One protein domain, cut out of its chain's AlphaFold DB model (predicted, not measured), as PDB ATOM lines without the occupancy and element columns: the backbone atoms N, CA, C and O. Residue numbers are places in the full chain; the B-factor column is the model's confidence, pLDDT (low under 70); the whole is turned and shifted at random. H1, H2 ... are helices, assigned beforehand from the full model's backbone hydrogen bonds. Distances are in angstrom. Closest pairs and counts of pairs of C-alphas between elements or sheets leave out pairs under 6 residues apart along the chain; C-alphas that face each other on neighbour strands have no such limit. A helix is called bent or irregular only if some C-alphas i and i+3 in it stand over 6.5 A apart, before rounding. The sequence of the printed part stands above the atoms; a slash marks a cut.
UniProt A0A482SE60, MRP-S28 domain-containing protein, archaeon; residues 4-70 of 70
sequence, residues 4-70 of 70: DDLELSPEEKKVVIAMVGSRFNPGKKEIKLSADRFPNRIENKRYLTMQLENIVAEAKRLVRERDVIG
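AT A GLANCE: This is residues 4 to 70 of the 70 residues of the protein "MRP-S28 domain-containing protein" of archaeon (UniProt A0A482SE60). One long, straight helix, H2, makes the length of the domain, and a shorter, irregular helix, H1, packs at a slant on a part of it, residues 55 to 63. Between the two helices the chain first folds back on itself in a small loop, residues 24 to 31, and then runs on to residue 41, where H2 begins; at the other end of H2, residues 65 to 70 stick out. The printed part has 67 residues with two named helices, H1 then H2, and no named strand; the class is all helix. The whole is loose, with a radius of gyration of the C-alphas of 13.6 A, and elongated, spanning 46 by 26 by 19 A.

IN THESE COORDINATES: Start at Asp 4 and go on to C-alpha 10 at (-21.055, -28.182, 47.032), where H1, residues 10 to 23, begins; it measures 18.3 A. H1 is irregular: C-alphas 19 and 22 are 9.3 A apart. Find C-alpha 41 at (-40.479, -52.783, 37.548); from there H2, residues 41 to 69, runs 42.3 A to C-alpha 69 at (-18.625, -17.066, 31.776).

HOW THE PARTS SIT: H1 and H2 touch and form a helical hairpin, running opposite ways at a steep tilt of 44 degrees. Look at the C-alphas of Val 15 and Ala 59, the closest of the two helices, 5.5 A apart. H2 touches H1 with residues 55 to 63 alone. In H2 every O i to N i+4 pair is within hydrogen-bond range; in H1, 8 of 10 are. Between the helices, residues 24 to 25 pair with residues 30 to 31, antiparallel.

THE WHOLE: The C-alphas of Pro 39 and Gly 70, the two farthest apart, are 45.9 A from each other. The printed part has no cut, and the link from H1 to H2, 17 residues, is long. The mean pLDDT of the printed part is 95.4; look for values under 70 at residues 69 to 70.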
ATOM      1  N   ASP A   4     -25.344 -36.795  49.500       96.06
ATOM      2  CA  ASP A   4     -23.941 -36.987  49.851       96.06
ATOM      3  C   ASP A   4     -23.354 -38.299  49.298       96.06
ATOM      4  O   ASP A   4     -22.136 -38.413  49.248       96.06
ATOM      5  N   ASP A   5     -24.192 -39.228  48.810       95.81
ATOM      6  CA  ASP A   5     -23.743 -40.437  48.093       95.81
ATOM      7  C   ASP A   5     -23.311 -40.119  46.647       95.81
ATOM      8  O   ASP A   5     -22.759 -40.973  45.957       95.81
ATOM      9  N   LEU A   6     -23.604 -38.907  46.158       93.75
ATOM     10  CA  LEU A   6     -23.191 -38.451  44.836       93.75
ATOM     11  C   LEU A   6     -21.835 -37.746  44.935       93.75
ATOM     12  O   LEU A   6     -21.670 -36.811  45.722       93.75
ATOM     13  N   GLU A   7     -20.889 -38.152  44.089       94.62
ATOM     14  CA  GLU A   7     -19.578 -37.509  43.926       94.62
ATOM     15  C   GLU A   7     -19.725 -36.148  43.220       94.62
ATOM     16  O   GLU A   7     -19.501 -36.009  42.010       94.62
ATOM     17  N   LEU A   8     -20.182 -35.160  43.995       96.38
ATOM     18  CA  LEU A   8     -20.505 -33.800  43.570       96.38
ATOM     19  C   LEU A   8     -19.873 -32.758  44.491       96.38
ATOM     20  O   LEU A   8     -19.866 -32.920  45.718       96.38
ATOM     21  N   SER A   9     -19.431 -31.647  43.907       97.31
ATOM     22  CA  SER A   9     -19.016 -30.458  44.657       97.31
ATOM     23  C   SER A   9     -20.208 -29.798  45.379       97.31
ATOM     24  O   SER A   9     -21.370 -30.057  45.043       97.31
ATOM     25  N   PRO A  10     -19.977 -28.927  46.379       97.19
ATOM     26  CA  PRO A  10     -21.055 -28.182  47.032       97.19
ATOM     27  C   PRO A  10     -21.928 -27.374  46.057       97.19
ATOM     28  O   PRO A  10     -23.143 -27.282  46.242       97.19
ATOM     29  N   GLU A  11     -21.333 -26.808  45.010       96.81
ATOM     30  CA  GLU A  11     -22.001 -26.034  43.963       96.81
ATOM     31  C   GLU A  11     -22.878 -26.935  43.094       96.81
ATOM     32  O   GLU A  11     -24.054 -26.633  42.884       96.81
ATOM     33  N   GLU A  12     -22.347 -28.079  42.660       98.25
ATOM     34  CA  GLU A  12     -23.095 -29.072  41.886       98.25
ATOM     35  C   GLU A  12     -24.266 -29.640  42.699       98.25
ATOM     36  O   GLU A  12     -25.376 -29.761  42.182       98.25
ATOM     37  N   LYS A  13     -24.071 -29.903  44.001       98.12
ATOM     38  CA  LYS A  13     -25.151 -30.334  44.905       98.12
ATOM     39  C   LYS A  13     -26.278 -29.306  44.978       98.12
ATOM     40  O   LYS A  13     -27.444 -29.694  44.941       98.12
ATOM     41  N   LYS A  14     -25.962 -28.006  45.053       97.56
ATOM     42  CA  LYS A  14     -26.977 -26.933  45.036       97.56
ATOM     43  C   LYS A  14     -27.779 -26.951  43.735       97.56
ATOM     44  O   LYS A  14     -29.004 -26.844  43.789       97.56
ATOM     45  N   VAL A  15     -27.115 -27.138  42.591       98.00
ATOM     46  CA  VAL A  15     -27.787 -27.231  41.285       98.00
ATOM     47  C   VAL A  15     -28.670 -28.478  41.208       98.00
ATOM     48  O   VAL A  15     -29.839 -28.358  40.852       98.00
ATOM     49  N   VAL A  16     -28.185 -29.651  41.634       98.12
ATOM     50  CA  VAL A  16     -29.009 -30.873  41.698       98.12
ATOM     51  C   VAL A  16     -30.241 -30.658  42.575       98.12
ATOM     52  O   VAL A  16     -31.347 -30.982  42.146       98.12
ATOM     53  N   ILE A  17     -30.082 -30.086  43.776       98.06
ATOM     54  CA  ILE A  17     -31.197 -29.788  44.689       98.06
ATOM     55  C   ILE A  17     -32.225 -28.872  44.010       98.06
ATOM     56  O   ILE A  17     -33.424 -29.152  44.075       98.06
ATOM     57  N   ALA A  18     -31.771 -27.829  43.311       97.69
ATOM     58  CA  ALA A  18     -32.646 -26.929  42.566       97.69
ATOM     59  C   ALA A  18     -33.400 -27.652  41.434       97.69
ATOM     60  O   ALA A  18     -34.610 -27.484  41.299       97.69
ATOM     61  N   MET A  19     -32.721 -28.515  40.668       97.12
ATOM     62  CA  MET A  19     -33.329 -29.286  39.576       97.12
ATOM     63  C   MET A  19     -34.370 -30.300  40.069       97.12
ATOM     64  O   MET A  19     -35.415 -30.494  39.439       97.12
ATOM     65  N   VAL A  20     -34.107 -30.980  41.190       97.06
ATOM     66  CA  VAL A  20     -35.042 -31.976  41.736       97.06
ATOM     67  C   VAL A  20     -36.187 -31.327  42.522       97.06
ATOM     68  O   VAL A  20     -37.267 -31.915  42.600       97.06
ATOM     69  N   GLY A  21     -36.020 -30.116  43.052       97.19
ATOM     70  CA  GLY A  21     -37.081 -29.374  43.736       97.19
ATOM     71  C   GLY A  21     -37.695 -30.162  44.901       97.19
ATOM     72  O   GLY A  21     -36.980 -30.690  45.750       97.19
ATOM     73  N   SER A  22     -39.025 -30.308  44.918       97.50
ATOM     74  CA  SER A  22     -39.784 -30.988  45.991       97.50
ATOM     75  C   SER A  22     -39.419 -32.461  46.222       97.50
ATOM     76  O   SER A  22     -39.801 -33.048  47.232       97.50
ATOM     77  N   ARG A  23     -38.670 -33.076  45.300       97.81
ATOM     78  CA  ARG A  23     -38.153 -34.445  45.434       97.81
ATOM     79  C   ARG A  23     -36.986 -34.539  46.425       97.81
ATOM     80  O   ARG A  23     -36.628 -35.652  46.817       97.81
ATOM     81  N   PHE A  24     -36.395 -33.410  46.824       98.38
ATOM     82  CA  PHE A  24     -35.374 -33.347  47.866       98.38
ATOM     83  C   PHE A  24     -35.996 -33.101  49.243       98.38
ATOM     84  O   PHE A  24     -36.740 -32.148  49.453       98.38
ATOM     85  N   ASN A  25     -35.638 -33.946  50.206       97.94
ATOM     86  CA  ASN A  25     -35.930 -33.742  51.614       97.94
ATOM     87  C   ASN A  25     -34.692 -33.141  52.309       97.94
ATOM     88  O   ASN A  25     -33.725 -33.879  52.531       97.94
ATOM     89  N   PRO A  26     -34.714 -31.854  52.708       96.44
ATOM     90  CA  PRO A  26     -33.564 -31.205  53.336       96.44
ATOM     91  C   PRO A  26     -33.253 -31.756  54.731       96.44
ATOM     92  O   PRO A  26     -32.084 -31.891  55.078       96.44
ATOM     93  N   GLY A  27     -34.270 -32.151  55.507       97.25
ATOM     94  CA  GLY A  27     -34.079 -32.707  56.851       97.25
ATOM     95  C   GLY A  27     -33.365 -34.060  56.848       97.25
ATOM     96  O   GLY A  27     -32.640 -34.381  57.785       97.25
ATOM     97  N   LYS A  28     -33.529 -34.849  55.777       96.88
ATOM     98  CA  LYS A  28     -32.861 -36.154  55.611       96.88
ATOM     99  C   LYS A  28     -31.693 -36.136  54.630       96.88
ATOM    100  O   LYS A  28     -31.002 -37.151  54.522       96.88
ATOM    101  N   LYS A  29     -31.485 -35.027  53.915       96.94
ATOM    102  CA  LYS A  29     -30.566 -34.914  52.774       96.94
ATOM    103  C   LYS A  29     -30.801 -35.997  51.711       96.94
ATOM    104  O   LYS A  29     -29.857 -36.577  51.181       96.94
ATOM    105  N   GLU A  30     -32.063 -36.306  51.426       97.69
ATOM    106  CA  GLU A  30     -32.453 -37.414  50.544       97.69
ATOM    107  C   GLU A  30     -33.176 -36.935  49.295       97.69
ATOM    108  O   GLU A  30     -34.095 -36.127  49.382       97.69
ATOM    109  N   ILE A  31     -32.825 -37.513  48.146       97.56
ATOM    110  CA  ILE A  31     -33.627 -37.420  46.926       97.56
ATOM    111  C   ILE A  31     -34.496 -38.675  46.821       97.56
ATOM    112  O   ILE A  31     -33.991 -39.807  46.908       97.56
ATOM    113  N   LYS A  32     -35.799 -38.469  46.608       97.50
ATOM    114  CA  LYS A  32     -36.772 -39.527  46.329       97.50
ATOM    115  C   LYS A  32     -37.329 -39.358  44.917       97.50
ATOM    116  O   LYS A  32     -38.030 -38.392  44.630       97.50
ATOM    117  N   LEU A  33     -37.031 -40.324  44.051       96.25
ATOM    118  CA  LEU A  33     -37.598 -40.430  42.708       96.25
ATOM    119  C   LEU A  33     -38.482 -41.680  42.637       96.25
ATOM    120  O   LEU A  33     -38.161 -42.708  43.232       96.25
ATOM    121  N   SER A  34     -39.589 -41.588  41.911       96.44
ATOM    122  CA  SER A  34     -40.538 -42.680  41.690       96.44
ATOM    123  C   SER A  34     -41.006 -42.657  40.242       96.44
ATOM    124  O   SER A  34     -41.164 -41.580  39.669       96.44
ATOM    125  N   ALA A  35     -41.221 -43.830  39.658       96.69
ATOM    126  CA  ALA A  35     -41.750 -43.976  38.311       96.69
ATOM    127  C   ALA A  35     -42.729 -45.146  38.273       96.69
ATOM    128  O   ALA A  35     -42.432 -46.213  38.810       96.69
ATOM    129  N   ASP A  36     -43.856 -44.913  37.614       96.81
ATOM    130  CA  ASP A  36     -44.892 -45.901  37.306       96.81
ATOM    131  C   ASP A  36     -45.285 -45.775  35.826       96.81
ATOM    132  O   ASP A  36     -46.445 -45.683  35.442       96.81
ATOM    133  N   ARG A  37     -44.264 -45.605  34.981       96.38
ATOM    134  CA  ARG A  37     -44.428 -45.310  33.552       96.38
ATOM    135  C   ARG A  37     -44.536 -46.582  32.719       96.38
ATOM    136  O   ARG A  37     -45.146 -46.566  31.655       96.38
ATOM    137  N   PHE A  38     -43.901 -47.651  33.181       97.38
ATOM    138  CA  PHE A  38     -43.806 -48.917  32.472       97.38
ATOM    139  C   PHE A  38     -44.482 -50.027  33.283       97.38
ATOM    140  O   PHE A  38     -44.383 -50.010  34.511       97.38
ATOM    141  N   PRO A  39     -45.102 -51.034  32.642       97.00
ATOM    142  CA  PRO A  39     -45.669 -52.180  33.358       97.00
ATOM    143  C   PRO A  39     -44.613 -52.967  34.146       97.00
ATOM    144  O   PRO A  39     -44.907 -53.598  35.160       97.00
ATOM    145  N   ASN A  40     -43.362 -52.943  33.680       97.38
ATOM    146  CA  ASN A  40     -42.275 -53.707  34.266       97.38
ATOM    147  C   ASN A  40     -41.463 -52.870  35.269       97.38
ATOM    148  O   ASN A  40     -40.890 -51.826  34.946       97.38
ATOM    149  N   ARG A  41     -41.310 -53.390  36.494       97.50
ATOM    150  CA  ARG A  41     -40.479 -52.783  37.548       97.50
ATOM    151  C   ARG A  41     -39.021 -52.568  37.121       97.50
ATOM    152  O   ARG A  41     -38.406 -51.593  37.549       97.50
ATOM    153  N   ILE A  42     -38.458 -53.456  36.302       98.00
ATOM    154  CA  ILE A  42     -37.088 -53.339  35.781       98.00
ATOM    155  C   ILE A  42     -36.969 -52.115  34.871       98.00
ATOM    156  O   ILE A  42     -35.992 -51.375  34.975       98.00
ATOM    157  N   GLU A  43     -37.966 -51.862  34.026       98.19
ATOM    158  CA  GLU A  43     -37.991 -50.700  33.131       98.19
ATOM    159  C   GLU A  43     -38.165 -49.401  33.917       98.19
ATOM    160  O   GLU A  43     -37.411 -48.457  33.698       98.19
ATOM    161  N   ASN A  44     -39.053 -49.381  34.918       98.19
ATOM    162  CA  ASN A  44     -39.166 -48.243  35.835       98.19
ATOM    163  C   ASN A  44     -37.845 -47.968  36.572       98.19
ATOM    164  O   ASN A  44     -37.441 -46.814  36.695       98.19
ATOM    165  N   LYS A  45     -37.130 -49.011  37.022       97.75
ATOM    166  CA  LYS A  45     -35.807 -48.849  37.648       97.75
ATOM    167  C   LYS A  45     -34.788 -48.267  36.664       97.75
ATOM    168  O   LYS A  45     -34.121 -47.301  37.016       97.75
ATOM    169  N   ARG A  46     -34.684 -48.818  35.448       98.12
ATOM    170  CA  ARG A  46     -33.776 -48.317  34.396       98.12
ATOM    171  C   ARG A  46     -34.060 -46.857  34.063       98.12
ATOM    172  O   ARG A  46     -33.137 -46.053  33.994       98.12
ATOM    173  N   TYR A  47     -35.335 -46.508  33.930       98.06
ATOM    174  CA  TYR A  47     -35.764 -45.138  33.689       98.06
ATOM    175  C   TYR A  47     -35.337 -44.197  34.818       98.06
ATOM    176  O   TYR A  47     -34.766 -43.144  34.552       98.06
ATOM    177  N   LEU A  48     -35.548 -44.582  36.079       97.69
ATOM    178  CA  LEU A  48     -35.121 -43.778  37.225       97.69
ATOM    179  C   LEU A  48     -33.599 -43.600  37.295       97.69
ATOM    180  O   LEU A  48     -33.145 -42.506  37.622       97.69
ATOM    181  N   THR A  49     -32.826 -44.638  36.966       96.81
ATOM    182  CA  THR A  49     -31.361 -44.553  36.880       96.81
ATOM    183  C   THR A  49     -30.933 -43.549  35.810       96.81
ATOM    184  O   THR A  49     -30.214 -42.608  36.129       96.81
ATOM    185  N   MET A  50     -31.461 -43.669  34.589       97.88
ATOM    186  CA  MET A  50     -31.162 -42.742  33.492       97.88
ATOM    187  C   MET A  50     -31.545 -41.296  33.844       97.88
ATOM    188  O   MET A  50     -30.790 -40.362  33.592       97.88
ATOM    189  N   GLN A  51     -32.711 -41.087  34.465       97.12
ATOM    190  CA  GLN A  51     -33.131 -39.755  34.904       97.12
ATOM    191  C   GLN A  51     -32.166 -39.162  35.935       97.12
ATOM    192  O   GLN A  51     -31.873 -37.971  35.869       97.12
ATOM    193  N   LEU A  52     -31.684 -39.969  36.881       96.69
ATOM    194  CA  LEU A  52     -30.716 -39.515  37.871       96.69
ATOM    195  C   LEU A  52     -29.377 -39.142  37.219       96.69
ATOM    196  O   LEU A  52     -28.846 -38.075  37.517       96.69
ATOM    197  N   GLU A  53     -28.862 -39.987  36.327       96.88
ATOM    198  CA  GLU A  53     -27.621 -39.734  35.585       96.88
ATOM    199  C   GLU A  53     -27.709 -38.437  34.777       96.88
ATOM    200  O   GLU A  53     -26.809 -37.602  34.859       96.88
ATOM    201  N   ASN A  54     -28.831 -38.211  34.086       98.00
ATOM    202  CA  ASN A  54     -29.071 -36.986  33.324       98.00
ATOM    203  C   ASN A  54     -29.090 -35.737  34.216       98.00
ATOM    204  O   ASN A  54     -28.487 -34.729  33.864       98.00
ATOM    205  N   ILE A  55     -29.747 -35.796  35.382       97.69
ATOM    206  CA  ILE A  55     -29.776 -34.673  36.336       97.69
ATOM    207  C   ILE A  55     -28.364 -34.358  36.841       97.69
ATOM    208  O   ILE A  55     -27.982 -33.194  36.923       97.69
ATOM    209  N   VAL A  56     -27.587 -35.391  37.174       97.62
ATOM    210  CA  VAL A  56     -26.209 -35.235  37.649       97.62
ATOM    211  C   VAL A  56     -25.317 -34.644  36.558       97.62
ATOM    212  O   VAL A  56     -24.608 -33.674  36.818       97.62
ATOM    213  N   ALA A  57     -25.363 -35.194  35.344       98.00
ATOM    214  CA  ALA A  57     -24.569 -34.710  34.220       98.00
ATOM    215  C   ALA A  57     -24.888 -33.244  33.892       98.00
ATOM    216  O   ALA A  57     -23.979 -32.435  33.708       98.00
ATOM    217  N   GLU A  58     -26.171 -32.893  33.890       98.00
ATOM    218  CA  GLU A  58     -26.627 -31.536  33.615       98.00
ATOM    219  C   GLU A  58     -26.204 -30.551  34.710       98.00
ATOM    220  O   GLU A  58     -25.735 -29.457  34.405       98.00
ATOM    221  N   ALA A  59     -26.267 -30.946  35.985       97.62
ATOM    222  CA  ALA A  59     -25.779 -30.109  37.077       97.62
ATOM    223  C   ALA A  59     -24.275 -29.809  36.953       97.62
ATOM    224  O   ALA A  59     -23.869 -28.657  37.113       97.62
ATOM    225  N   LYS A  60     -23.459 -30.816  36.603       97.44
ATOM    226  CA  LYS A  60     -22.019 -30.635  36.339       97.44
ATOM    227  C   LYS A  60     -21.773 -29.695  35.157       97.44
ATOM    228  O   LYS A  60     -20.922 -28.811  35.236       97.44
ATOM    229  N   ARG A  61     -22.540 -29.855  34.072       97.44
ATOM    230  CA  ARG A  61     -22.462 -28.997  32.879       97.44
ATOM    231  C   ARG A  61     -22.761 -27.536  33.218       97.44
ATOM    232  O   ARG A  61     -21.966 -26.669  32.875       97.44
ATOM    233  N   LEU A  62     -23.858 -27.275  33.933       96.88
ATOM    234  CA  LEU A  62     -24.286 -25.923  34.303       96.88
ATOM    235  C   LEU A  62     -23.282 -25.214  35.217       96.88
ATOM    236  O   LEU A  62     -23.021 -24.027  35.028       96.88
ATOM    237  N   VAL A  63     -22.702 -25.923  36.193       96.56
ATOM    238  CA  VAL A  63     -21.648 -25.353  37.050       96.56
ATOM    239  C   VAL A  63     -20.419 -25.004  36.214       96.56
ATOM    240  O   VAL A  63     -19.952 -23.871  36.274       96.56
ATOM    241  N   ARG A  64     -19.960 -25.930  35.362       95.44
ATOM    242  CA  ARG A  64     -18.815 -25.695  34.477       95.44
ATOM    243  C   ARG A  64     -19.032 -24.507  33.537       95.44
ATOM    244  O   ARG A  64     -18.117 -23.721  33.344       95.44
ATOM    245  N   GLU A  65     -20.212 -24.375  32.935       94.62
ATOM    246  CA  GLU A  65     -20.523 -23.263  32.025       94.62
ATOM    247  C   GLU A  65     -20.577 -21.919  32.746       94.62
ATOM    248  O   GLU A  65     -20.087 -20.923  32.218       94.62
ATOM    249  N   ARG A  66     -21.112 -21.889  33.971       91.06
ATOM    250  CA  ARG A  66     -21.094 -20.682  34.798       91.06
ATOM    251  C   ARG A  66     -19.664 -20.236  35.101       91.06
ATOM    252  O   ARG A  66     -19.385 -19.049  35.003       91.06
ATOM    253  N   ASP A  67     -18.774 -21.171  35.421       83.88
ATOM    254  CA  ASP A  67     -17.377 -20.872  35.757       83.88
ATOM    255  C   ASP A  67     -16.532 -20.468  34.524       83.88
ATOM    256  O   ASP A  67     -15.420 -19.978  34.672       83.88
ATOM    257  N   VAL A  68     -17.037 -20.677  33.300       75.75
ATOM    258  CA  VAL A  68     -16.399 -20.212  32.050       75.75
ATOM    259  C   VAL A  68     -16.836 -18.790  31.676       75.75
ATOM    260  O   VAL A  68     -16.129 -18.105  30.939       75.75
ATOM    261  N   ILE A  69     -18.008 -18.352  32.144       64.88
ATOM    262  CA  ILE A  69     -18.625 -17.066  31.776       64.88
ATOM    263  C   ILE A  69     -18.492 -16.021  32.902       64.88
ATOM    264  O   ILE A  69     -18.611 -14.825  32.631       64.88
ATOM    265  N   GLY A  70     -18.270 -16.455  34.147       53.62
ATOM    266  CA  GLY A  70     -18.028 -15.600  35.317       53.62
ATOM    267  C   GLY A  70     -16.551 -15.409  35.619       53.62
ATOM    268  O   GLY A  70     -16.219 -14.310  36.113       53.62
TER     269      GLY A  70